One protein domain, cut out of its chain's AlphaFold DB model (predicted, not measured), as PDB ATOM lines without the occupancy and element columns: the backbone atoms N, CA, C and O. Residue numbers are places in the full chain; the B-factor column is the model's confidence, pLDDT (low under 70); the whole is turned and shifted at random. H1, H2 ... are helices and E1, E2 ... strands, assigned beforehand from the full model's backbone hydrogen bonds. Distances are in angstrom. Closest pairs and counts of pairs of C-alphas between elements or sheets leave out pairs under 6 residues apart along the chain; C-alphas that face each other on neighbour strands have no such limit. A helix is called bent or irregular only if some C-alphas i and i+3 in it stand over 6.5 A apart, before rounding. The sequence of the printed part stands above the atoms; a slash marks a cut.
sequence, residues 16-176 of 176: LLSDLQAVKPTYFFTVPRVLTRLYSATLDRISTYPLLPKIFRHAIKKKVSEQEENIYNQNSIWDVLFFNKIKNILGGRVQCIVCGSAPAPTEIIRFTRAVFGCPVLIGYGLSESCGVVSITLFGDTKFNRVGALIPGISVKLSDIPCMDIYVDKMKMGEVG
ATOM      1  N   LEU A  16     -57.802 -37.951 -33.206       85.75
ATOM      2  CA  LEU A  16     -56.434 -37.921 -33.738       85.75
ATOM      3  C   LEU A  16     -55.722 -39.279 -33.649       85.75
ATOM      4  O   LEU A  16     -55.061 -39.695 -34.596       85.75
ATOM      5  N   LEU A  17     -55.828 -39.977 -32.517       85.62
ATOM      6  CA  LEU A  17     -55.122 -41.249 -32.332       85.62
ATOM      7  C   LEU A  17     -55.707 -42.371 -33.197       85.62
ATOM      8  O   LEU A  17     -54.942 -43.148 -33.766       85.62
ATOM      9  N   SER A  18     -57.034 -42.446 -33.329       87.94
ATOM     10  CA  SER A  18     -57.692 -43.418 -34.208       87.94
ATOM     11  C   SER A  18     -57.353 -43.155 -35.674       87.94
ATOM     12  O   SER A  18     -56.991 -44.088 -36.394       87.94
ATOM     13  N   ASP A  19     -57.353 -41.889 -36.090       91.19
ATOM     14  CA  ASP A  19     -57.003 -41.496 -37.457       91.19
ATOM     15  C   ASP A  19     -55.542 -41.839 -37.779       91.19
ATOM     16  O   ASP A  19     -55.237 -42.412 -38.826       91.19
ATOM     17  N   LEU A  20     -54.618 -41.567 -36.851       90.50
ATOM     18  CA  LEU A  20     -53.205 -41.919 -37.012       90.50
ATOM     19  C   LEU A  20     -52.986 -43.434 -37.089       90.50
ATOM     20  O   LEU A  20     -52.132 -43.889 -37.853       90.50
ATOM     21  N   GLN A  21     -53.758 -44.227 -36.344       90.62
ATOM     22  CA  GLN A  21     -53.703 -45.689 -36.420       90.62
ATOM     23  C   GLN A  21     -54.277 -46.248 -37.726       90.62
ATOM     24  O   GLN A  21     -53.789 -47.276 -38.204       90.62
ATOM     25  N   ALA A  22     -55.265 -45.576 -38.320       91.00
ATOM     26  CA  ALA A  22     -55.824 -45.943 -39.616       91.00
ATOM     27  C   ALA A  22     -54.877 -45.563 -40.769       91.00
ATOM     28  O   ALA A  22     -54.538 -46.398 -41.609       91.00
ATOM     29  N   VAL A  23     -54.392 -44.316 -40.779       92.19
ATOM     30  CA  VAL A  23     -53.522 -43.771 -41.835       92.19
ATOM     31  C   VAL A  23     -52.108 -44.357 -41.763       92.19
ATOM     32  O   VAL A  23     -51.466 -44.574 -42.797       92.19
ATOM     33  N   LYS A  24     -51.613 -44.637 -40.549       93.56
ATOM     34  CA  LYS A  24     -50.251 -45.112 -40.257       93.56
ATOM     35  C   LYS A  24     -49.195 -44.278 -41.001       93.56
ATOM     36  O   LYS A  24     -48.569 -44.803 -41.929       93.56
ATOM     37  N   PRO A  25     -49.038 -42.983 -40.686       94.50
ATOM     38  CA  PRO A  25     -48.197 -42.072 -41.458       94.50
ATOM     39  C   PRO A  25     -46.714 -42.466 -41.449       94.50
ATOM     40  O   PRO A  25     -46.202 -43.005 -40.469       94.50
ATOM     41  N   THR A  26     -46.017 -42.142 -42.541       94.75
ATOM     42  CA  THR A  26     -44.550 -42.251 -42.640       94.75
ATOM     43  C   THR A  26     -43.859 -40.975 -42.158       94.75
ATOM     44  O   THR A  26     -42.868 -41.041 -41.434       94.75
ATOM     45  N   TYR A  27     -44.422 -39.817 -42.503       94.38
ATOM     46  CA  TYR A  27     -44.006 -38.507 -42.010       94.38
ATOM     47  C   TYR A  27     -45.071 -37.980 -41.062       94.38
ATOM     48  O   TYR A  27     -46.247 -37.923 -41.424       94.38
ATOM     49  N   PHE A  28     -44.663 -37.596 -39.857       95.00
ATOM     50  CA  PHE A  28     -45.572 -37.055 -38.857       95.00
ATOM     51  C   PHE A  28     -45.213 -35.604 -38.543       95.00
ATOM     52  O   PHE A  28     -44.190 -35.321 -37.922       95.00
ATOM     53  N   PHE A  29     -46.069 -34.685 -38.983       94.00
ATOM     54  CA  PHE A  29     -45.960 -33.258 -38.695       94.00
ATOM     55  C   PHE A  29     -46.751 -32.948 -37.428       94.00
ATOM     56  O   PHE A  29     -47.911 -33.340 -37.302       94.00
ATOM     57  N   THR A  30     -46.119 -32.290 -36.461       93.81
ATOM     58  CA  THR A  30     -46.702 -32.114 -35.133       93.81
ATOM     59  C   THR A  30     -46.227 -30.839 -34.441       93.81
ATOM     60  O   THR A  30     -45.400 -30.089 -34.957       93.81
ATOM     61  N   VAL A  31     -46.769 -30.595 -33.252       93.50
ATOM     62  CA  VAL A  31     -46.427 -29.462 -32.387       93.50
ATOM     63  C   VAL A  31     -45.902 -29.967 -31.040       93.50
ATOM     64  O   VAL A  31     -46.285 -31.065 -30.614       93.50
ATOM     65  N   PRO A  32     -45.097 -29.173 -30.306       93.06
ATOM     66  CA  PRO A  32     -44.488 -29.605 -29.049       93.06
ATOM     67  C   PRO A  32     -45.501 -30.168 -28.056       93.06
ATOM     68  O   PRO A  32     -45.252 -31.198 -27.444       93.06
ATOM     69  N   ARG A  33     -46.693 -29.563 -27.965       92.38
ATOM     70  CA  ARG A  33     -47.763 -29.998 -27.057       92.38
ATOM     71  C   ARG A  33     -48.164 -31.465 -27.246       92.38
ATOM     72  O   ARG A  33     -48.474 -32.134 -26.262       92.38
ATOM     73  N   VAL A  34     -48.177 -31.970 -28.480       91.81
ATOM     74  CA  VAL A  34     -48.535 -33.370 -28.768       91.81
ATOM     75  C   VAL A  34     -47.426 -34.307 -28.292       91.81
ATOM     76  O   VAL A  34     -47.714 -35.301 -27.628       91.81
ATOM     77  N   LEU A  35     -46.161 -33.955 -28.545       93.62
ATOM     78  CA  LEU A  35     -45.008 -34.721 -28.066       93.62
ATOM     79  C   LEU A  35     -44.922 -34.723 -26.534       93.62
ATOM     80  O   LEU A  35     -44.683 -35.770 -25.937       93.62
ATOM     81  N   THR A  36     -45.193 -33.586 -25.886       94.06
ATOM     82  CA  THR A  36     -45.244 -33.483 -24.422       94.06
ATOM     83  C   THR A  36     -46.321 -34.376 -23.824       94.06
ATOM     84  O   THR A  36     -46.062 -35.056 -22.837       94.06
ATOM     85  N   ARG A  37     -47.511 -34.424 -24.432       91.75
ATOM     86  CA  ARG A  37     -48.593 -35.317 -23.989       91.75
ATOM     87  C   ARG A  37     -48.222 -36.790 -24.131       91.75
ATOM     88  O   ARG A  37     -48.520 -37.582 -23.245       91.75
ATOM     89  N   LEU A  38     -47.567 -37.161 -25.233       92.00
ATOM     90  CA  LEU A  38     -47.064 -38.520 -25.425       92.00
ATOM     91  C   LEU A  38     -46.015 -38.873 -24.359       92.00
ATOM     92  O   LEU A  38     -46.041 -39.975 -23.807       92.00
ATOM     93  N   TYR A  39     -45.115 -37.932 -24.061       93.75
ATOM     94  CA  TYR A  39     -44.091 -38.083 -23.035       93.75
ATOM     95  C   TYR A  39     -44.702 -38.301 -21.650       93.75
ATOM     96  O   TYR A  39     -44.409 -39.313 -21.014       93.75
ATOM     97  N   SER A  40     -45.604 -37.415 -21.218       93.38
ATOM     98  CA  SER A  40     -46.253 -37.513 -19.907       93.38
ATOM     99  C   SER A  40     -47.060 -38.804 -19.774       93.38
ATOM    100  O   SER A  40     -46.831 -39.565 -18.843       93.38
ATOM    101  N   ALA A  41     -47.889 -39.142 -20.770       91.75
ATOM    102  CA  ALA A  41     -48.677 -40.375 -20.754       91.75
ATOM    103  C   ALA A  41     -47.805 -41.643 -20.704       91.75
ATOM    104  O   ALA A  41     -48.207 -42.667 -20.151       91.75
ATOM    105  N   THR A  42     -46.604 -41.595 -21.291       92.06
ATOM    106  CA  THR A  42     -45.639 -42.696 -21.206       92.06
ATOM    107  C   THR A  42     -45.028 -42.782 -19.812       92.06
ATOM    108  O   THR A  42     -44.957 -43.874 -19.249       92.06
ATOM    109  N   LEU A  43     -44.611 -41.651 -19.240       91.50
ATOM    110  CA  LEU A  43     -44.066 -41.609 -17.886       91.50
ATOM    111  C   LEU A  43     -45.078 -42.080 -16.843       91.50
ATOM    112  O   LEU A  43     -44.702 -42.882 -15.993       91.50
ATOM    113  N   ASP A  44     -46.339 -41.664 -16.947       92.81
ATOM    114  CA  ASP A  44     -47.412 -42.042 -16.019       92.81
ATOM    115  C   ASP A  44     -47.654 -43.560 -16.006       92.81
ATOM    116  O   ASP A  44     -47.880 -44.160 -14.959       92.81
ATOM    117  N   ARG A  45     -47.549 -44.212 -17.171       89.94
ATOM    118  CA  ARG A  45     -47.678 -45.676 -17.283       89.94
ATOM    119  C   ARG A  45     -46.477 -46.425 -16.714       89.94
ATOM    120  O   ARG A  45     -46.610 -47.550 -16.243       89.94
ATOM    121  N   ILE A  46     -45.286 -45.845 -16.826       90.50
ATOM    122  CA  ILE A  46     -44.042 -46.494 -16.403       90.50
ATOM    123  C   ILE A  46     -43.796 -46.271 -14.908       90.50
ATOM    124  O   ILE A  46     -43.253 -47.156 -14.249       90.50
ATOM    125  N   SER A  47     -44.221 -45.128 -14.364       89.94
ATOM    126  CA  SER A  47     -44.095 -44.773 -12.946       89.94
ATOM    127  C   SER A  47     -44.930 -45.659 -12.023       89.94
ATOM    128  O   SER A  47     -44.601 -45.772 -10.845       89.94
ATOM    129  N   THR A  48     -45.942 -46.358 -12.552       90.56
ATOM    130  CA  THR A  48     -46.701 -47.384 -11.819       90.56
ATOM    131  C   THR A  48     -45.810 -48.534 -11.329       90.56
ATOM    132  O   THR A  48     -46.154 -49.229 -10.376       90.56
ATOM    133  N   TYR A  49     -44.646 -48.739 -11.951       89.88
ATOM    134  CA  TYR A  49     -43.707 -49.798 -11.599       89.88
ATOM    135  C   TYR A  49     -42.439 -49.215 -10.950       89.88
ATOM    136  O   TYR A  49     -41.868 -48.258 -11.468       89.88
ATOM    137  N   PRO A  50     -41.903 -49.812  -9.871       85.12
ATOM    138  CA  PRO A  50     -40.803 -49.214  -9.103       85.12
ATOM    139  C   PRO A  50     -39.446 -49.215  -9.831       85.12
ATOM    140  O   PRO A  50     -38.630 -48.310  -9.649       85.12
ATOM    141  N   LEU A  51     -39.179 -50.225 -10.668       90.38
ATOM    142  CA  LEU A  51     -37.887 -50.392 -11.356       90.38
ATOM    143  C   LEU A  51     -37.922 -49.964 -12.827       90.38
ATOM    144  O   LEU A  51     -36.884 -49.634 -13.410       90.38
ATOM    145  N   LEU A  52     -39.110 -49.931 -13.427       90.12
ATOM    146  CA  LEU A  52     -39.287 -49.682 -14.854       90.12
ATOM    147  C   LEU A  52     -38.817 -48.286 -15.301       90.12
ATOM    148  O   LEU A  52     -38.163 -48.215 -16.341       90.12
ATOM    149  N   PRO A  53     -39.016 -47.193 -14.530       91.00
ATOM    150  CA  PRO A  53     -38.513 -45.869 -14.898       91.00
ATOM    151  C   PRO A  53     -36.992 -45.826 -15.061       91.00
ATOM    152  O   PRO A  53     -36.482 -45.167 -15.967       91.00
ATOM    153  N   LYS A  54     -36.248 -46.546 -14.208       91.00
ATOM    154  CA  LYS A  54     -34.778 -46.601 -14.284       91.00
ATOM    155  C   LYS A  54     -34.322 -47.322 -15.551       91.00
ATOM    156  O   LYS A  54     -33.459 -46.813 -16.265       91.00
ATOM    157  N   ILE A  55     -34.945 -48.462 -15.854       92.38
ATOM    158  CA  ILE A  55     -34.672 -49.243 -17.068       92.38
ATOM    159  C   ILE A  55     -35.024 -48.423 -18.314       92.38
ATOM    160  O   ILE A  55     -34.242 -48.354 -19.257       92.38
ATOM    161  N   PHE A  56     -36.166 -47.736 -18.294       92.19
ATOM    162  CA  PHE A  56     -36.627 -46.914 -19.406       92.19
ATOM    163  C   PHE A  56     -35.689 -45.739 -19.699       92.19
ATOM    164  O   PHE A  56     -35.322 -45.506 -20.850       92.19
ATOM    165  N   ARG A  57     -35.214 -45.038 -18.661       92.44
ATOM    166  CA  ARG A  57     -34.191 -43.988 -18.814       92.44
ATOM    167  C   ARG A  57     -32.897 -44.538 -19.409       92.44
ATOM    168  O   ARG A  57     -32.294 -43.880 -20.255       92.44
ATOM    169  N   HIS A  58     -32.482 -45.735 -18.997       93.06
ATOM    170  CA  HIS A  58     -31.306 -46.391 -19.565       93.06
ATOM    171  C   HIS A  58     -31.505 -46.729 -21.052       93.06
ATOM    172  O   HIS A  58     -30.627 -46.446 -21.867       93.06
ATOM    173  N   ALA A  59     -32.680 -47.247 -21.421       92.81
ATOM    174  CA  ALA A  59     -33.049 -47.532 -22.805       92.81
ATOM    175  C   ALA A  59     -33.017 -46.271 -23.686       92.81
ATOM    176  O   ALA A  59     -32.438 -46.294 -24.773       92.81
ATOM    177  N   ILE A  60     -33.574 -45.153 -23.198       93.88
ATOM    178  CA  ILE A  60     -33.508 -43.856 -23.890       93.88
ATOM    179  C   ILE A  60     -32.055 -43.421 -24.060       93.88
ATOM    180  O   ILE A  60     -31.655 -43.093 -25.171       93.88
ATOM    181  N   LYS A  61     -31.254 -43.438 -22.986       93.75
ATOM    182  CA  LYS A  61     -29.854 -42.996 -23.037       93.75
ATOM    183  C   LYS A  61     -29.048 -43.790 -24.068       93.75
ATOM    184  O   LYS A  61     -28.308 -43.189 -24.840       93.75
ATOM    185  N   LYS A  62     -29.228 -45.114 -24.112       93.00
ATOM    186  CA  LYS A  62     -28.565 -45.978 -25.096       93.00
ATOM    187  C   LYS A  62     -28.957 -45.609 -26.528       93.00
ATOM    188  O   LYS A  62     -28.083 -45.411 -27.361       93.00
ATOM    189  N   LYS A  63     -30.253 -45.436 -26.792       92.19
ATOM    190  CA  LYS A  63     -30.729 -45.046 -28.123       92.19
ATOM    191  C   LYS A  63     -30.301 -43.650 -28.554       92.19
ATOM    192  O   LYS A  63     -29.996 -43.454 -29.721       92.19
ATOM    193  N   VAL A  64     -30.270 -42.688 -27.636       91.75
ATOM    194  CA  VAL A  64     -29.767 -41.344 -27.946       91.75
ATOM    195  C   VAL A  64     -28.287 -41.407 -28.325       91.75
ATOM    196  O   VAL A  64     -27.909 -40.772 -29.300       91.75
ATOM    197  N   SER A  65     -27.482 -42.219 -27.631       91.94
ATOM    198  CA  SER A  65     -26.065 -42.422 -27.969       91.94
ATOM    199  C   SER A  65     -25.878 -43.009 -29.373       91.94
ATOM    200  O   SER A  65     -25.062 -42.506 -30.131       91.94
ATOM    201  N   GLU A  66     -26.664 -44.022 -29.755       90.44
ATOM    202  CA  GLU A  66     -26.645 -44.575 -31.124       90.44
ATOM    203  C   GLU A  66     -27.001 -43.493 -32.165       90.44
ATOM    204  O   GLU A  66     -26.411 -43.398 -33.239       90.44
ATOM    205  N   GLN A  67     -27.947 -42.616 -31.829       88.81
ATOM    206  CA  GLN A  67     -28.402 -41.549 -32.719       88.81
ATOM    207  C   GLN A  67     -27.426 -40.386 -32.852       88.81
ATOM    208  O   GLN A  67     -27.518 -39.656 -33.837       88.81
ATOM    209  N   GLU A  68     -26.519 -40.193 -31.895       88.19
ATOM    210  CA  GLU A  68     -25.405 -39.250 -32.022       88.19
ATOM    211  C   GLU A  68     -24.417 -39.694 -33.112       88.19
ATOM    212  O   GLU A  68     -23.814 -38.848 -33.771       88.19
ATOM    213  N   GLU A  69     -24.359 -40.997 -33.392       88.12
ATOM    214  CA  GLU A  69     -23.612 -41.609 -34.499       88.12
ATOM    215  C   GLU A  69     -24.463 -41.767 -35.776       88.12
ATOM    216  O   GLU A  69     -24.064 -42.445 -36.720       88.12
ATOM    217  N   ASN A  70     -25.645 -41.135 -35.835       85.00
ATOM    218  CA  ASN A  70     -26.624 -41.263 -36.925       85.00
ATOM    219  C   ASN A  70     -27.179 -42.685 -37.140       85.00
ATOM    220  O   ASN A  70     -27.711 -43.000 -38.207       85.00
ATOM    221  N   ILE A  71     -27.136 -43.531 -36.110       87.56
ATOM    222  CA  ILE A  71     -27.706 -44.877 -36.153       87.56
ATOM    223  C   ILE A  71     -29.149 -44.825 -35.639       87.56
ATOM    224  O   ILE A  71     -29.425 -44.579 -34.464       87.56
ATOM    225  N   TYR A  72     -30.101 -45.080 -36.536       86.38
ATOM    226  CA  TYR A  72     -31.534 -45.079 -36.239       86.38
ATOM    227  C   TYR A  72     -32.089 -46.505 -36.237       86.38
ATOM    228  O   TYR A  72     -32.719 -46.952 -37.194       86.38
ATOM    229  N   ASN A  73     -31.851 -47.241 -35.150       82.88
ATOM    230  CA  ASN A  73     -32.365 -48.601 -35.017       82.88
ATOM    231  C   ASN A  73     -33.823 -48.600 -34.524       82.88
ATOM    232  O   ASN A  73     -34.137 -48.058 -33.459       82.88
ATOM    233  N   GLN A  74     -34.715 -49.229 -35.292       82.31
ATOM    234  CA  GLN A  74     -36.129 -49.400 -34.942       82.31
ATOM    235  C   GLN A  74     -36.476 -50.803 -34.419       82.31
ATOM    236  O   GLN A  74     -37.593 -50.985 -33.932       82.31
ATOM    237  N   ASN A  75     -35.532 -51.750 -34.471       83.69
ATOM    238  CA  ASN A  75     -35.700 -53.166 -34.128       83.69
ATOM    239  C   ASN A  75     -34.783 -53.597 -32.965       83.69
ATOM    240  O   ASN A  75     -34.351 -54.745 -32.888       83.69
ATOM    241  N   SER A  76     -34.449 -52.679 -32.059       86.38
ATOM    242  CA  SER A  76     -33.685 -52.986 -30.850       86.38
ATOM    243  C   SER A  76     -34.518 -53.812 -29.864       86.38
ATOM    244  O   SER A  76     -35.749 -53.775 -29.866       86.38
ATOM    245  N   ILE A  77     -33.848 -54.483 -28.926       87.44
ATOM    246  CA  ILE A  77     -34.493 -55.164 -27.789       87.44
ATOM    247  C   ILE A  77     -35.411 -54.190 -27.027       87.44
ATOM    248  O   ILE A  77     -36.513 -54.548 -26.613       87.44
ATOM    249  N   TRP A  78     -35.000 -52.922 -26.908       88.50
ATOM    250  CA  TRP A  78     -35.799 -51.873 -26.271       88.50
ATOM    251  C   TRP A  78     -37.063 -51.506 -27.054       88.50
ATOM    252  O   TRP A  78     -38.062 -51.109 -26.451       88.50
ATOM    253  N   ASP A  79     -37.043 -51.652 -28.382       87.31
ATOM    254  CA  ASP A  79     -38.230 -51.443 -29.208       87.31
ATOM    255  C   ASP A  79     -39.274 -52.509 -28.930       87.31
ATOM    256  O   ASP A  79     -40.428 -52.182 -28.662       87.31
ATOM    257  N   VAL A  80     -38.858 -53.774 -28.909       87.38
ATOM    258  CA  VAL A  80     -39.753 -54.897 -28.613       87.38
ATOM    259  C   VAL A  80     -40.334 -54.773 -27.202       87.38
ATOM    260  O   VAL A  80     -41.534 -54.968 -27.012       87.38
ATOM    261  N   LEU A  81     -39.505 -54.396 -26.226       85.38
ATOM    262  CA  LEU A  81     -39.903 -54.338 -24.821       85.38
ATOM    263  C   LEU A  81     -40.796 -53.128 -24.491       85.38
ATOM    264  O   LEU A  81     -41.785 -53.268 -23.768       85.38
ATOM    265  N   PHE A  82     -40.465 -51.944 -25.021       87.44
ATOM    266  CA  PHE A  82     -41.121 -50.683 -24.659       87.44
ATOM    267  C   PHE A  82     -41.643 -49.903 -25.862       87.44
ATOM    268  O   PHE A  82     -42.820 -49.536 -25.898       87.44
ATOM    269  N   PHE A  83     -40.774 -49.600 -26.829       90.38
ATOM    270  CA  PHE A  83     -41.072 -48.524 -27.773       90.38
ATOM    271  C   PHE A  83     -42.114 -48.895 -28.823       90.38
ATOM    272  O   PHE A  83     -42.877 -48.021 -29.213       90.38
ATOM    273  N   ASN A  84     -42.248 -50.163 -29.216       91.50
ATOM    274  CA  ASN A  84     -43.258 -50.604 -30.184       91.50
ATOM    275  C   ASN A  84     -44.680 -50.287 -29.711       91.50
ATOM    276  O   ASN A  84     -45.509 -49.859 -30.510       91.50
ATOM    277  N   LYS A  85     -44.950 -50.385 -28.402       90.56
ATOM    278  CA  LYS A  85     -46.247 -49.986 -27.832       90.56
ATOM    279  C   LYS A  85     -46.530 -48.498 -28.050       90.56
ATOM    280  O   LYS A  85     -47.666 -48.134 -28.325       90.56
ATOM    281  N   ILE A  86     -45.502 -47.653 -27.954       91.50
ATOM    282  CA  ILE A  86     -45.616 -46.201 -28.138       91.50
ATOM    283  C   ILE A  86     -45.653 -45.849 -29.631       91.50
ATOM    284  O   ILE A  86     -46.493 -45.062 -30.053       91.50
ATOM    285  N   LYS A  87     -44.819 -46.483 -30.463       92.38
ATOM    286  CA  LYS A  87     -44.819 -46.312 -31.926       92.38
ATOM    287  C   LYS A  87     -46.173 -46.651 -32.543       92.38
ATOM    288  O   LYS A  87     -46.634 -45.943 -33.437       92.38
ATOM    289  N   ASN A  88     -46.829 -47.694 -32.037       91.81
ATOM    290  CA  ASN A  88     -48.150 -48.118 -32.496       91.81
ATOM    291  C   ASN A  88     -49.252 -47.086 -32.213       91.81
ATOM    292  O   ASN A  88     -50.270 -47.099 -32.900       91.81
ATOM    293  N   ILE A  89     -49.045 -46.147 -31.282       89.69
ATOM    294  CA  ILE A  89     -49.962 -45.012 -31.078       89.69
ATOM    295  C   ILE A  89     -50.022 -44.137 -32.340       89.69
ATOM    296  O   ILE A  89     -51.090 -43.649 -32.684       89.69
ATOM    297  N   LEU A  90     -48.907 -43.998 -33.070       90.44
ATOM    298  CA  LEU A  90     -48.842 -43.297 -34.362       90.44
ATOM    299  C   LEU A  90     -48.934 -44.257 -35.566       90.44
ATOM    300  O   LEU A  90     -48.521 -43.918 -36.672       90.44
ATOM    301  N   GLY A  91     -49.405 -45.490 -35.358       90.06
ATOM    302  CA  GLY A  91     -49.564 -46.484 -36.422       90.06
ATOM    303  C   GLY A  91     -48.294 -47.242 -36.835       90.06
ATOM    304  O   GLY A  91     -48.341 -48.026 -37.781       90.06
ATOM    305  N   GLY A  92     -47.167 -47.042 -36.141       91.81
ATOM    306  CA  GLY A  92     -45.976 -47.903 -36.234       91.81
ATOM    307  C   GLY A  92     -45.101 -47.746 -37.485       91.81
ATOM    308  O   GLY A  92     -44.093 -48.436 -37.589       91.81
ATOM    309  N   ARG A  93     -45.444 -46.850 -38.422       93.62
ATOM    310  CA  ARG A  93     -44.702 -46.639 -39.687       93.62
ATOM    311  C   ARG A  93     -43.925 -45.325 -39.766       93.62
ATOM    312  O   ARG A  93     -43.408 -44.989 -40.828       93.62
ATOM    313  N   VAL A  94     -43.853 -44.576 -38.669       94.88
ATOM    314  CA  VAL A  94     -43.213 -43.258 -38.649       94.88
ATOM    315  C   VAL A  94     -41.704 -43.396 -38.869       94.88
ATOM    316  O   VAL A  94     -41.016 -44.104 -38.136       94.88
ATOM    317  N   GLN A  95     -41.196 -42.691 -39.877       93.06
ATOM    318  CA  GLN A  95     -39.781 -42.642 -40.257       93.06
ATOM    319  C   GLN A  95     -39.176 -41.244 -40.123       93.06
ATOM    320  O   GLN A  95     -37.958 -41.100 -40.171       93.06
ATOM    321  N   CYS A  96     -39.998 -40.210 -39.958       94.19
ATOM    322  CA  CYS A  96     -39.540 -38.855 -39.694       94.19
ATOM    323  C   CYS A  96     -40.634 -38.072 -38.970       94.19
ATOM    324  O   CYS A  96     -41.817 -38.169 -39.316       94.19
ATOM    325  N   ILE A  97     -40.230 -37.294 -37.970       95.69
ATOM    326  CA  ILE A  97     -41.115 -36.390 -37.242       95.69
ATOM    327  C   ILE A  97     -40.637 -34.966 -37.485       95.69
ATOM    328  O   ILE A  97     -39.459 -34.671 -37.306       95.69
ATOM    329  N   VAL A  98     -41.556 -34.081 -37.851       95.25
ATOM    330  CA  VAL A  98     -41.293 -32.649 -37.995       95.25
ATOM    331  C   VAL A  98     -42.103 -31.915 -36.936       95.25
ATOM    332  O   VAL A  98     -43.311 -32.116 -36.828       95.25
ATOM    333  N   CYS A  99     -41.440 -31.088 -36.135       95.38
ATOM    334  CA  CYS A  99     -42.046 -30.346 -35.038       95.38
ATOM    335  C   CYS A  99     -41.738 -28.851 -35.171       95.38
ATOM    336  O   CYS A  99     -40.596 -28.477 -35.424       95.38
ATOM    337  N   GLY A 100     -42.742 -27.995 -34.987       93.31
ATOM    338  CA  GLY A 100     -42.581 -26.539 -35.060       93.31
ATOM    339  C   GLY A 100     -43.664 -25.795 -34.283       93.31
ATOM    340  O   GLY A 100     -44.294 -26.368 -33.397       93.31
ATOM    341  N   SER A 101     -43.899 -24.523 -34.615       90.56
ATOM    342  CA  SER A 101     -44.883 -23.618 -33.981       90.56
ATOM    343  C   SER A 101     -44.567 -23.147 -32.554       90.56
ATOM    344  O   SER A 101     -45.069 -22.101 -32.160       90.56
ATOM    345  N   ALA A 102     -43.762 -23.871 -31.776       92.00
ATOM    346  CA  ALA A 102     -43.367 -23.474 -30.425       92.00
ATOM    347  C   ALA A 102     -42.025 -24.119 -30.026       92.00
ATOM    348  O   ALA A 102     -41.632 -25.131 -30.617       92.00
ATOM    349  N   PRO A 103     -41.321 -23.577 -29.015       89.75
ATOM    350  CA  PRO A 103     -40.116 -24.205 -28.487       89.75
ATOM    351  C   PRO A 103     -40.443 -25.554 -27.831       89.75
ATOM    352  O   PRO A 103     -41.386 -25.678 -27.047       89.75
ATOM    353  N   ALA A 104     -39.641 -26.574 -28.140       90.06
ATOM    354  CA  ALA A 104     -39.741 -27.902 -27.543       90.06
ATOM    355  C   ALA A 104     -38.575 -28.144 -26.565       90.06
ATOM    356  O   ALA A 104     -37.416 -27.981 -26.956       90.06
ATOM    357  N   PRO A 105     -38.840 -28.582 -25.319       92.50
ATOM    358  CA  PRO A 105     -37.793 -28.987 -24.389       92.50
ATOM    359  C   PRO A 105     -36.926 -30.120 -24.952       92.50
ATOM    360  O   PRO A 105     -37.438 -31.101 -25.497       92.50
ATOM    361  N   THR A 106     -35.610 -30.036 -24.752       92.31
ATOM    362  CA  THR A 106     -34.660 -31.040 -25.269       92.31
ATOM    363  C   THR A 106     -34.922 -32.450 -24.761       92.31
ATOM    364  O   THR A 106     -34.715 -33.411 -25.499       92.31
ATOM    365  N   GLU A 107     -35.421 -32.600 -23.537       93.25
ATOM    366  CA  GLU A 107     -35.804 -33.905 -22.996       93.25
ATOM    367  C   GLU A 107     -36.888 -34.584 -23.846       93.25
ATOM    368  O   GLU A 107     -36.784 -35.770 -24.154       93.25
ATOM    369  N   ILE A 108     -37.873 -33.815 -24.316       94.06
ATOM    370  CA  ILE A 108     -38.981 -34.313 -25.138       94.06
ATOM    371  C   ILE A 108     -38.479 -34.694 -26.530       94.06
ATOM    372  O   ILE A 108     -38.872 -35.731 -27.065       94.06
ATOM    373  N   ILE A 109     -37.564 -33.907 -27.101       93.56
ATOM    374  CA  ILE A 109     -36.936 -34.219 -28.392       93.56
ATOM    375  C   ILE A 109     -36.104 -35.504 -28.281       93.56
ATOM    376  O   ILE A 109     -36.241 -36.395 -29.119       93.56
ATOM    377  N   ARG A 110     -35.283 -35.636 -27.230       93.94
ATOM    378  CA  ARG A 110     -34.471 -36.837 -26.956       93.94
ATOM    379  C   ARG A 110     -35.334 -38.077 -26.791       93.94
ATOM    380  O   ARG A 110     -35.077 -39.092 -27.432       93.94
ATOM    381  N   PHE A 111     -36.378 -37.975 -25.974       95.06
ATOM    382  CA  PHE A 111     -37.366 -39.032 -25.801       95.06
ATOM    383  C   PHE A 111     -37.992 -39.430 -27.140       95.06
ATOM    384  O   PHE A 111     -38.003 -40.608 -27.488       95.06
ATOM    385  N   THR A 112     -38.465 -38.452 -27.918       94.88
ATOM    386  CA  THR A 112     -39.152 -38.700 -29.190       94.88
ATOM    387  C   THR A 112     -38.221 -39.377 -30.196       94.88
ATOM    388  O   THR A 112     -38.592 -40.398 -30.776       94.88
ATOM    389  N   ARG A 113     -36.983 -38.883 -30.355       93.38
ATOM    390  CA  ARG A 113     -35.983 -39.523 -31.225       93.38
ATOM    391  C   ARG A 113     -35.734 -40.964 -30.786       93.38
ATOM    392  O   ARG A 113     -35.807 -41.861 -31.624       93.38
ATOM    393  N   ALA A 114     -35.499 -41.208 -29.496       93.94
ATOM    394  CA  ALA A 114     -35.218 -42.548 -28.981       93.94
ATOM    395  C   ALA A 114     -36.388 -43.518 -29.208       93.94
ATOM    396  O   ALA A 114     -36.202 -44.595 -29.775       93.94
ATOM    397  N   VAL A 115     -37.602 -43.121 -28.819       94.00
ATOM    398  CA  VAL A 115     -38.799 -43.964 -28.910       94.00
ATOM    399  C   VAL A 115     -39.113 -44.330 -30.352       94.00
ATOM    400  O   VAL A 115     -39.296 -45.504 -30.656       94.00
ATOM    401  N   PHE A 116     -39.166 -43.353 -31.257       93.31
ATOM    402  CA  PHE A 116     -39.518 -43.636 -32.647       93.31
ATOM    403  C   PHE A 116     -38.343 -44.196 -33.448       93.31
ATOM    404  O   PHE A 116     -38.561 -44.820 -34.482       93.31
ATOM    405  N   GLY A 117     -37.109 -44.046 -32.957       92.25
ATOM    406  CA  GLY A 117     -35.915 -44.494 -33.666       92.25
ATOM    407  C   GLY A 117     -35.808 -43.816 -35.029       92.25
ATOM    408  O   GLY A 117     -35.564 -44.486 -36.024       92.25
ATOM    409  N   CYS A 118     -36.084 -42.512 -35.094       92.62
ATOM    410  CA  CYS A 118     -36.078 -41.749 -36.338       92.62
ATOM    411  C   CYS A 118     -35.626 -40.292 -36.119       92.62
ATOM    412  O   CYS A 118     -35.609 -39.824 -34.973       92.62
ATOM    413  N   PRO A 119     -35.253 -39.565 -37.189       92.62
ATOM    414  CA  PRO A 119     -34.957 -38.141 -37.105       92.62
ATOM    415  C   PRO A 119     -36.180 -37.333 -36.655       92.62
ATOM    416  O   PRO A 119     -37.280 -37.492 -37.188       92.62
ATOM    417  N   VAL A 120     -35.955 -36.432 -35.698       94.19
ATOM    418  CA  VAL A 120     -36.927 -35.419 -35.272       94.19
ATOM    419  C   VAL A 120     -36.379 -34.066 -35.696       94.19
ATOM    420  O   VAL A 120     -35.376 -33.610 -35.147       94.19
ATOM    421  N   LEU A 121     -37.017 -33.456 -36.690       94.50
ATOM    422  CA  LEU A 121     -36.623 -32.169 -37.242       94.50
ATOM    423  C   LEU A 121     -37.396 -31.066 -36.525       94.50
ATOM    424  O   LEU A 121     -38.627 -31.091 -36.500       94.50
ATOM    425  N   ILE A 122     -36.681 -30.107 -35.944       94.81
ATOM    426  CA  ILE A 122     -37.293 -28.915 -35.360       94.81
ATOM    427  C   ILE A 122     -37.235 -27.800 -36.393       94.81
ATOM    428  O   ILE A 122     -36.169 -27.547 -36.947       94.81
ATOM    429  N   GLY A 123     -38.372 -27.170 -36.662       94.06
ATOM    430  CA  GLY A 123     -38.492 -26.038 -37.572       94.06
ATOM    431  C   GLY A 123     -38.979 -24.790 -36.849       94.06
ATOM    432  O   GLY A 123     -39.894 -24.852 -36.027       94.06
ATOM    433  N   TYR A 124     -38.384 -23.652 -37.191       94.12
ATOM    434  CA  TYR A 124     -38.872 -22.324 -36.838       94.12
ATOM    435  C   TYR A 124     -39.387 -21.623 -38.090       94.12
ATOM    436  O   TYR A 124     -38.801 -21.741 -39.167       94.12
ATOM    437  N   GLY A 125     -40.496 -20.915 -37.939       93.19
ATOM    438  CA  GLY A 125     -41.180 -20.230 -39.017       93.19
ATOM    439  C   GLY A 125     -42.418 -19.509 -38.511       93.19
ATOM    440  O   GLY A 125     -42.966 -19.873 -37.467       93.19
ATOM    441  N   LEU A 126     -42.840 -18.502 -39.262       91.88
ATOM    442  CA  LEU A 126     -43.994 -17.656 -38.983       91.88
ATOM    443  C   LEU A 126     -44.878 -17.581 -40.232       91.88
ATOM    444  O   LEU A 126     -44.419 -17.808 -41.355       91.88
ATOM    445  N   SER A 127     -46.153 -17.247 -40.058       92.94
ATOM    446  CA  SER A 127     -47.043 -16.949 -41.190       92.94
ATOM    447  C   SER A 127     -46.508 -15.788 -42.032       92.94
ATOM    448  O   SER A 127     -46.525 -15.838 -43.257       92.94
ATOM    449  N   GLU A 128     -45.967 -14.782 -41.355       92.12
ATOM    450  CA  GLU A 128     -45.431 -13.530 -41.875       92.12
ATOM    451  C   GLU A 128     -44.168 -13.755 -42.717       92.12
ATOM    452  O   GLU A 128     -43.915 -13.022 -43.667       92.12
ATOM    453  N   SER A 129     -43.412 -14.817 -42.423       88.38
ATOM    454  CA  SER A 129     -42.224 -15.231 -43.175       88.38
ATOM    455  C   SER A 129     -42.527 -16.281 -44.251       88.38
ATOM    456  O   SER A 129     -41.616 -16.973 -44.700       88.38
ATOM    457  N   CYS A 130     -43.797 -16.453 -44.637       88.62
ATOM    458  CA  CYS A 130     -44.244 -17.479 -45.587       88.62
ATOM    459  C   CYS A 130     -43.899 -18.922 -45.157       88.62
ATOM    460  O   CYS A 130     -43.608 -19.784 -45.987       88.62
ATOM    461  N   GLY A 131     -43.964 -19.207 -43.852       89.75
ATOM    462  CA  GLY A 131     -43.735 -20.538 -43.299       89.75
ATOM    463  C   GLY A 131     -42.333 -20.710 -42.721       89.75
ATOM    464  O   GLY A 131     -41.890 -19.905 -41.906       89.75
ATOM    465  N   VAL A 132     -41.670 -21.819 -43.061       92.38
ATOM    466  CA  VAL A 132     -40.419 -22.244 -42.412       92.38
ATOM    467  C   VAL A 132     -39.259 -21.321 -42.804       92.38
ATOM    468  O   VAL A 132     -38.994 -21.122 -43.983       92.38
ATOM    469  N   VAL A 133     -38.545 -20.807 -41.802       94.50
ATOM    470  CA  VAL A 133     -37.346 -19.958 -41.934       94.50
ATOM    471  C   VAL A 133     -36.077 -20.788 -41.766       94.50
ATOM    472  O   VAL A 133     -35.136 -20.705 -42.556       94.50
ATOM    473  N   SER A 134     -36.062 -21.628 -40.732       94.75
ATOM    474  CA  SER A 134     -34.936 -22.499 -40.408       94.75
ATOM    475  C   SER A 134     -35.424 -23.865 -39.969       94.75
ATOM    476  O   SER A 134     -36.430 -23.958 -39.259       94.75
ATOM    477  N   ILE A 135     -34.694 -24.914 -40.331       95.00
ATOM    478  CA  ILE A 135     -35.035 -26.282 -39.949       95.00
ATOM    479  C   ILE A 135     -33.788 -27.113 -39.666       95.00
ATOM    480  O   ILE A 135     -32.719 -26.934 -40.255       95.00
ATOM    481  N   THR A 136     -33.938 -28.050 -38.736       93.88
ATOM    482  CA  THR A 136     -32.916 -29.041 -38.415       93.88
ATOM    483  C   THR A 136     -32.673 -29.904 -39.647       93.88
ATOM    484  O   THR A 136     -33.620 -30.407 -40.251       93.88
ATOM    485  N   LEU A 137     -31.409 -30.070 -40.029       90.00
ATOM    486  CA  LEU A 137     -31.045 -30.871 -41.193       90.00
ATOM    487  C   LEU A 137     -31.085 -32.365 -40.865       90.00
ATOM    488  O   LEU A 137     -30.851 -32.783 -39.727       90.00
ATOM    489  N   PHE A 138     -31.327 -33.184 -41.888       84.75
ATOM    490  CA  PHE A 138     -31.103 -34.622 -41.780       84.75
ATOM    491  C   PHE A 138     -29.633 -34.881 -41.431       84.75
ATOM    492  O   PHE A 138     -28.734 -34.332 -42.061       84.75
ATOM    493  N   GLY A 139     -29.400 -35.694 -40.403       83.00
ATOM    494  CA  GLY A 139     -28.060 -35.963 -39.882       83.00
ATOM    495  C   GLY A 139     -27.599 -35.016 -38.769       83.00
ATOM    496  O   GLY A 139     -26.556 -35.259 -38.164       83.00
ATOM    497  N   ASP A 140     -28.359 -33.957 -38.454       87.19
ATOM    498  CA  ASP A 140     -28.054 -33.119 -37.294       87.19
ATOM    499  C   ASP A 140     -28.457 -33.832 -35.991       87.19
ATOM    500  O   ASP A 140     -29.626 -34.129 -35.699       87.19
ATOM    501  N   THR A 141     -27.448 -34.131 -35.184       84.81
ATOM    502  CA  THR A 141     -27.593 -34.826 -33.907       84.81
ATOM    503  C   THR A 141     -27.642 -33.880 -32.717       84.81
ATOM    504  O   THR A 141     -27.975 -34.309 -31.612       84.81
ATOM    505  N   LYS A 142     -27.377 -32.582 -32.918       86.69
ATOM    506  CA  LYS A 142     -27.372 -31.618 -31.817       86.69
ATOM    507  C   LYS A 142     -28.793 -31.243 -31.400       86.69
ATOM    508  O   LYS A 142     -29.711 -31.130 -32.209       86.69
ATOM    509  N   PHE A 143     -28.942 -31.006 -30.104       85.69
ATOM    510  CA  PHE A 143     -30.180 -30.561 -29.469       85.69
ATOM    511  C   PHE A 143     -30.129 -29.052 -29.168       85.69
ATOM    512  O   PHE A 143     -29.087 -28.426 -29.347       85.69
ATOM    513  N   ASN A 144     -31.232 -28.474 -28.672       85.69
ATOM    514  CA  ASN A 144     -31.347 -27.050 -28.298       85.69
ATOM    515  C   ASN A 144     -31.133 -26.036 -29.442       85.69
ATOM    516  O   ASN A 144     -30.752 -24.896 -29.191       85.69
ATOM    517  N   ARG A 145     -31.385 -26.412 -30.697       88.94
ATOM    518  CA  ARG A 145     -31.356 -25.479 -31.832       88.94
ATOM    519  C   ARG A 145     -32.405 -25.838 -32.872       88.94
ATOM    520  O   ARG A 145     -32.837 -26.984 -32.939       88.94
ATOM    521  N   VAL A 146     -32.788 -24.850 -33.673       88.00
ATOM    522  CA  VAL A 146     -33.780 -24.993 -34.751       88.00
ATOM    523  C   VAL A 146     -33.158 -25.404 -36.084       88.00
ATOM    524  O   VAL A 146     -33.877 -25.863 -36.954       88.00
ATOM    525  N   GLY A 147     -31.834 -25.314 -36.234       91.62
ATOM    526  CA  GLY A 147     -31.109 -25.781 -37.417       91.62
ATOM    527  C   GLY A 147     -30.647 -24.661 -38.343       91.62
ATOM    528  O   GLY A 147     -30.387 -23.548 -37.891       91.62
ATOM    529  N   ALA A 148     -30.472 -24.992 -39.622       93.12
ATOM    530  CA  ALA A 148     -29.936 -24.085 -40.631       93.12
ATOM    531  C   ALA A 148     -31.056 -23.305 -41.332       93.12
ATOM    532  O   ALA A 148     -32.205 -23.752 -41.359       93.12
ATOM    533  N   LEU A 149     -30.711 -22.155 -41.916       94.25
ATOM    534  CA  LEU A 149     -31.627 -21.393 -42.766       94.25
ATOM    535  C   LEU A 149     -31.966 -22.181 -44.031       94.25
ATOM    536  O   LEU A 149     -31.111 -22.865 -44.601       94.25
ATOM    537  N   ILE A 150     -33.216 -22.069 -44.473       93.19
ATOM    538  CA  ILE A 150     -33.636 -22.623 -45.761       93.19
ATOM    539  C   ILE A 150     -33.008 -21.792 -46.894       93.19
ATOM    540  O   ILE A 150     -32.891 -20.569 -46.760       93.19
ATOM    541  N   PRO A 151     -32.594 -22.420 -48.013       92.56
ATOM    542  CA  PRO A 151     -32.063 -21.694 -49.160       92.56
ATOM    543  C   PRO A 151     -32.994 -20.567 -49.621       92.56
ATOM    544  O   PRO A 151     -34.193 -20.776 -49.789       92.56
ATOM    545  N   GLY A 152     -32.427 -19.381 -49.848       91.56
ATOM    546  CA  GLY A 152     -33.171 -18.196 -50.286       91.56
ATOM    547  C   GLY A 152     -33.690 -17.304 -49.156       91.56
ATOM    548  O   GLY A 152     -34.237 -16.244 -49.444       91.56
ATOM    549  N   ILE A 153     -33.484 -17.680 -47.890       92.94
ATOM    550  CA  ILE A 153     -33.847 -16.859 -46.731       92.94
ATOM    551  C   ILE A 153     -32.596 -16.201 -46.145       92.94
ATOM    552  O   ILE A 153     -31.567 -16.848 -45.955       92.94
ATOM    553  N   SER A 154     -32.697 -14.907 -45.848       93.25
ATOM    554  CA  SER A 154     -31.687 -14.144 -45.111       93.25
ATOM    555  C   SER A 154     -32.254 -13.748 -43.757       93.25
ATOM    556  O   SER A 154     -33.432 -13.428 -43.663       93.25
ATOM    557  N   VAL A 155     -31.417 -13.790 -42.722       93.44
ATOM    558  CA  VAL A 155     -31.793 -13.427 -41.352       93.44
ATOM    559  C   VAL A 155     -30.739 -12.495 -40.781       93.44
ATOM    560  O   VAL A 155     -29.538 -12.727 -40.957       93.44
ATOM    561  N   LYS A 156     -31.186 -11.467 -40.065       94.06
ATOM    562  CA  LYS A 156     -30.346 -10.558 -39.289       94.06
ATOM    563  C   LYS A 156     -30.792 -10.563 -37.826       94.06
ATOM    564  O   LYS A 156     -31.967 -10.724 -37.522       94.06
ATOM    565  N   LEU A 157     -29.833 -10.372 -36.921       94.75
ATOM    566  CA  LEU A 157     -30.122 -10.085 -35.520       94.75
ATOM    567  C   LEU A 157     -30.065  -8.575 -35.272       94.75
ATOM    568  O   LEU A 157     -29.122  -7.916 -35.720       94.75
ATOM    569  N   SER A 158     -31.053  -8.055 -34.550       95.50
ATOM    570  CA  SER A 158     -31.120  -6.657 -34.110       95.50
ATOM    571  C   SER A 158     -31.069  -6.562 -32.585       95.50
ATOM    572  O   SER A 158     -31.516  -7.471 -31.884       95.50
ATOM    573  N   ASP A 159     -30.499  -5.478 -32.065       95.69
ATOM    574  CA  ASP A 159     -30.415  -5.240 -30.620       95.69
ATOM    575  C   ASP A 159     -31.800  -5.000 -30.006       95.69
ATOM    576  O   ASP A 159     -32.681  -4.422 -30.641       95.69
ATOM    577  N   ILE A 160     -31.963  -5.373 -28.734       94.94
ATOM    578  CA  ILE A 160     -33.169  -5.107 -27.938       94.94
ATOM    579  C   ILE A 160     -32.743  -4.348 -26.666       94.94
ATOM    580  O   ILE A 160     -32.586  -4.958 -25.601       94.94
ATOM    581  N   PRO A 161     -32.549  -3.013 -26.735       92.75
ATOM    582  CA  PRO A 161     -32.037  -2.228 -25.608       92.75
ATOM    583  C   PRO A 161     -32.931  -2.280 -24.366       92.75
ATOM    584  O   PRO A 161     -32.429  -2.251 -23.251       92.75
ATOM    585  N   CYS A 162     -34.250  -2.406 -24.540       93.75
ATOM    586  CA  CYS A 162     -35.199  -2.489 -23.425       93.75
ATOM    587  C   CYS A 162     -35.102  -3.793 -22.613       93.75
ATOM    588  O   CYS A 162     -35.679  -3.870 -21.532       93.75
ATOM    589  N   MET A 163     -34.392  -4.804 -23.124       91.69
ATOM    590  CA  MET A 163     -34.123  -6.072 -22.439       91.69
ATOM    591  C   MET A 163     -32.627  -6.266 -22.139       91.69
ATOM    592  O   MET A 163     -32.223  -7.369 -21.781       91.69
ATOM    593  N   ASP A 164     -31.802  -5.228 -22.325       92.00
ATOM    594  CA  ASP A 164     -30.338  -5.287 -22.211       92.00
ATOM    595  C   ASP A 164     -29.671  -6.343 -23.121       92.00
ATOM    596  O   ASP A 164     -28.580  -6.844 -22.833       92.00
ATOM    597  N   ILE A 165     -30.303  -6.666 -24.256       92.31
ATOM    598  CA  ILE A 165     -29.783  -7.632 -25.230       92.31
ATOM    599  C   ILE A 165     -29.085  -6.876 -26.361       92.31
ATOM    600  O   ILE A 165     -29.721  -6.144 -27.120       92.31
ATOM    601  N   TYR A 166     -27.780  -7.105 -26.495       92.25
ATOM    602  CA  TYR A 166     -26.950  -6.533 -27.557       92.25
ATOM    603  C   TYR A 166     -26.261  -7.648 -28.342       92.25
ATOM    604  O   TYR A 166     -25.532  -8.466 -27.764       92.25
ATOM    605  N   VAL A 167     -26.442  -7.653 -29.661       92.12
ATOM    606  CA  VAL A 167     -25.954  -8.680 -30.587       92.12
ATOM    607  C   VAL A 167     -24.439  -8.814 -30.504       92.12
ATOM    608  O   VAL A 167     -23.921  -9.930 -30.435       92.12
ATOM    609  N   ASP A 168     -23.713  -7.701 -30.425       90.69
ATOM    610  CA  ASP A 168     -22.251  -7.729 -30.370       90.69
ATOM    611  C   ASP A 168     -21.711  -8.395 -29.101       90.69
ATOM    612  O   ASP A 168     -20.702  -9.104 -29.167       90.69
ATOM    613  N   LYS A 169     -22.412  -8.227 -27.973       88.94
ATOM    614  CA  LYS A 169     -21.998  -8.737 -26.659       88.94
ATOM    615  C   LYS A 169     -22.480 -10.162 -26.403       88.94
ATOM    616  O   LYS A 169     -21.736 -10.967 -25.854       88.94
ATOM    617  N   MET A 170     -23.722 -10.467 -26.778       89.50
ATOM    618  CA  MET A 170     -24.403 -11.711 -26.398       89.50
ATOM    619  C   MET A 170     -24.588 -12.686 -27.559       89.50
ATOM    620  O   MET A 170     -24.964 -13.829 -27.326       89.50
ATOM    621  N   LYS A 171     -24.344 -12.255 -28.807       89.12
ATOM    622  CA  LYS A 171     -24.684 -13.022 -30.022       89.12
ATOM    623  C   LYS A 171     -26.155 -13.465 -30.037       89.12
ATOM    624  O   LYS A 171     -26.496 -14.517 -30.570       89.12
ATOM    625  N   MET A 172     -27.015 -12.639 -29.442       89.44
ATOM    626  CA  MET A 172     -28.460 -12.810 -29.315       89.44
ATOM    627  C   MET A 172     -29.131 -11.475 -29.632       89.44
ATOM    628  O   MET A 172     -28.561 -10.424 -29.350       89.44
ATOM    629  N   GLY A 173     -30.324 -11.523 -30.212       91.44
ATOM    630  CA  GLY A 173     -31.091 -10.345 -30.596       91.44
ATOM    631  C   GLY A 173     -32.443 -10.733 -31.180       91.44
ATOM    632  O   GLY A 173     -32.786 -11.917 -31.238       91.44
ATOM    633  N   GLU A 174     -33.196  -9.733 -31.616       91.31
ATOM    634  CA  GLU A 174     -34.441  -9.921 -32.354       91.31
ATOM    635  C   GLU A 174     -34.143 -10.435 -33.764       91.31
ATOM    636  O   GLU A 174     -33.228  -9.946 -34.425       91.31
ATOM    637  N   VAL A 175     -34.906 -11.429 -34.212       91.19
ATOM    638  CA  VAL A 175     -34.788 -12.005 -35.555       91.19
ATOM    639  C   VAL A 175     -35.586 -11.144 -36.530       91.19
ATOM    640  O   VAL A 175     -36.796 -11.005 -36.356       91.19
ATOM    641  N   GLY A 176     -34.915 -10.608 -37.552       83.12
ATOM    642  CA  GLY A 176     -35.517  -9.848 -38.651       83.12
ATOM    643  C   GLY A 176     -34.952 -10.205 -40.017       83.12
ATOM    644  O   GLY A 176     -33.965 -10.981 -40.086       83.12
TER     645      GLY A 176
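Overview. This is residues 16 to 176 of the 176 residues of the protein "AMP-binding domain-containing protein" of Trichobilharzia regenti (UniProt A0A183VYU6). A twisted sheet of four strands, E1 to E4, has helix H5 packed on one face, and H2, H3 and H4 gather round H5, each crossing it nearly at right angles. After E4 a long tail with the small helix H6 reaches away from this body and lengthens the whole. The printed part has 161 residues, with six named helices and four named strands in the order H1 E1 H2 H3 H4 E2 H5 E3 E4 H6. The sheet runs E1 E2 E3 E4 and is mixed, and the class is mixed, helices and strands. The whole is only just compact, close to loose, with a radius of gyration of the C-alphas of 17.9 A and spans of 51 by 34 by 28 A.

Along the chain. The strands are E1, residues 27 to 30, E2, residues 96 to 99, E3, residues 120 to 126, 19.5 A long, and E4, residues 131 to 135. H5 spans residues 106 to 116, 15.4 A. H2 spans residues 32 to 47, 22.1 A, H3 residues 52 to 68, 24.4 A, and H4 residues 77 to 90, 19.7 A. H1, residues 16 to 23, begins at C-alpha (-56.434, -37.921, -33.738). H6, residues 167 to 170, ends at C-alpha (-24.403, -11.711, -26.398).

Arrangement. E1 and E2 are parallel, with N 30 and O 98 2.8 A apart. E2 and E3 are parallel, with N 121 and O 97 2.8 A apart. E3 and E4 form an antiparallel hairpin, with N 133 and O 124 2.8 A apart. E1, H2 H3 H4, E2 is a strand-helix-strand unit, parallel neighbour strands with helices between; so is E2, H5, E3, with a right-handed crossover. Two layers, a sheet with a helix on one face, are made by H5 at a height over the sheet of 9.9 A. H5 is the hub: it touches H3 at Ala 114 and Lys 63, C-alphas 5.2 A apart, H4 at Val 115 and Phe 83, 5.2 A, and H2 at Ile 108 and Thr 36, 6.4 A, these being the closest C-alphas. H1 touches H4, whose residues 88 to 90 alone take part, with the C-alphas of Leu 20 and Leu 90 closest at 5.3 A. Every O i to N i+4 pair is within hydrogen-bond range in H1, H2, H3 and H5, but 5 of 10 in H4, which is irregular, C-alphas 81 and 84 being 7.3 A apart; H6 is too short for such a pair.

Size, cuts and confidence. The C-alphas of Val 80 and Pro 161, the two farthest apart, are 53.3 A apart. The link from E4 to H6, 31 residues, is long. The printed part has no cut, and no printed residue is under 70 in pLDDT.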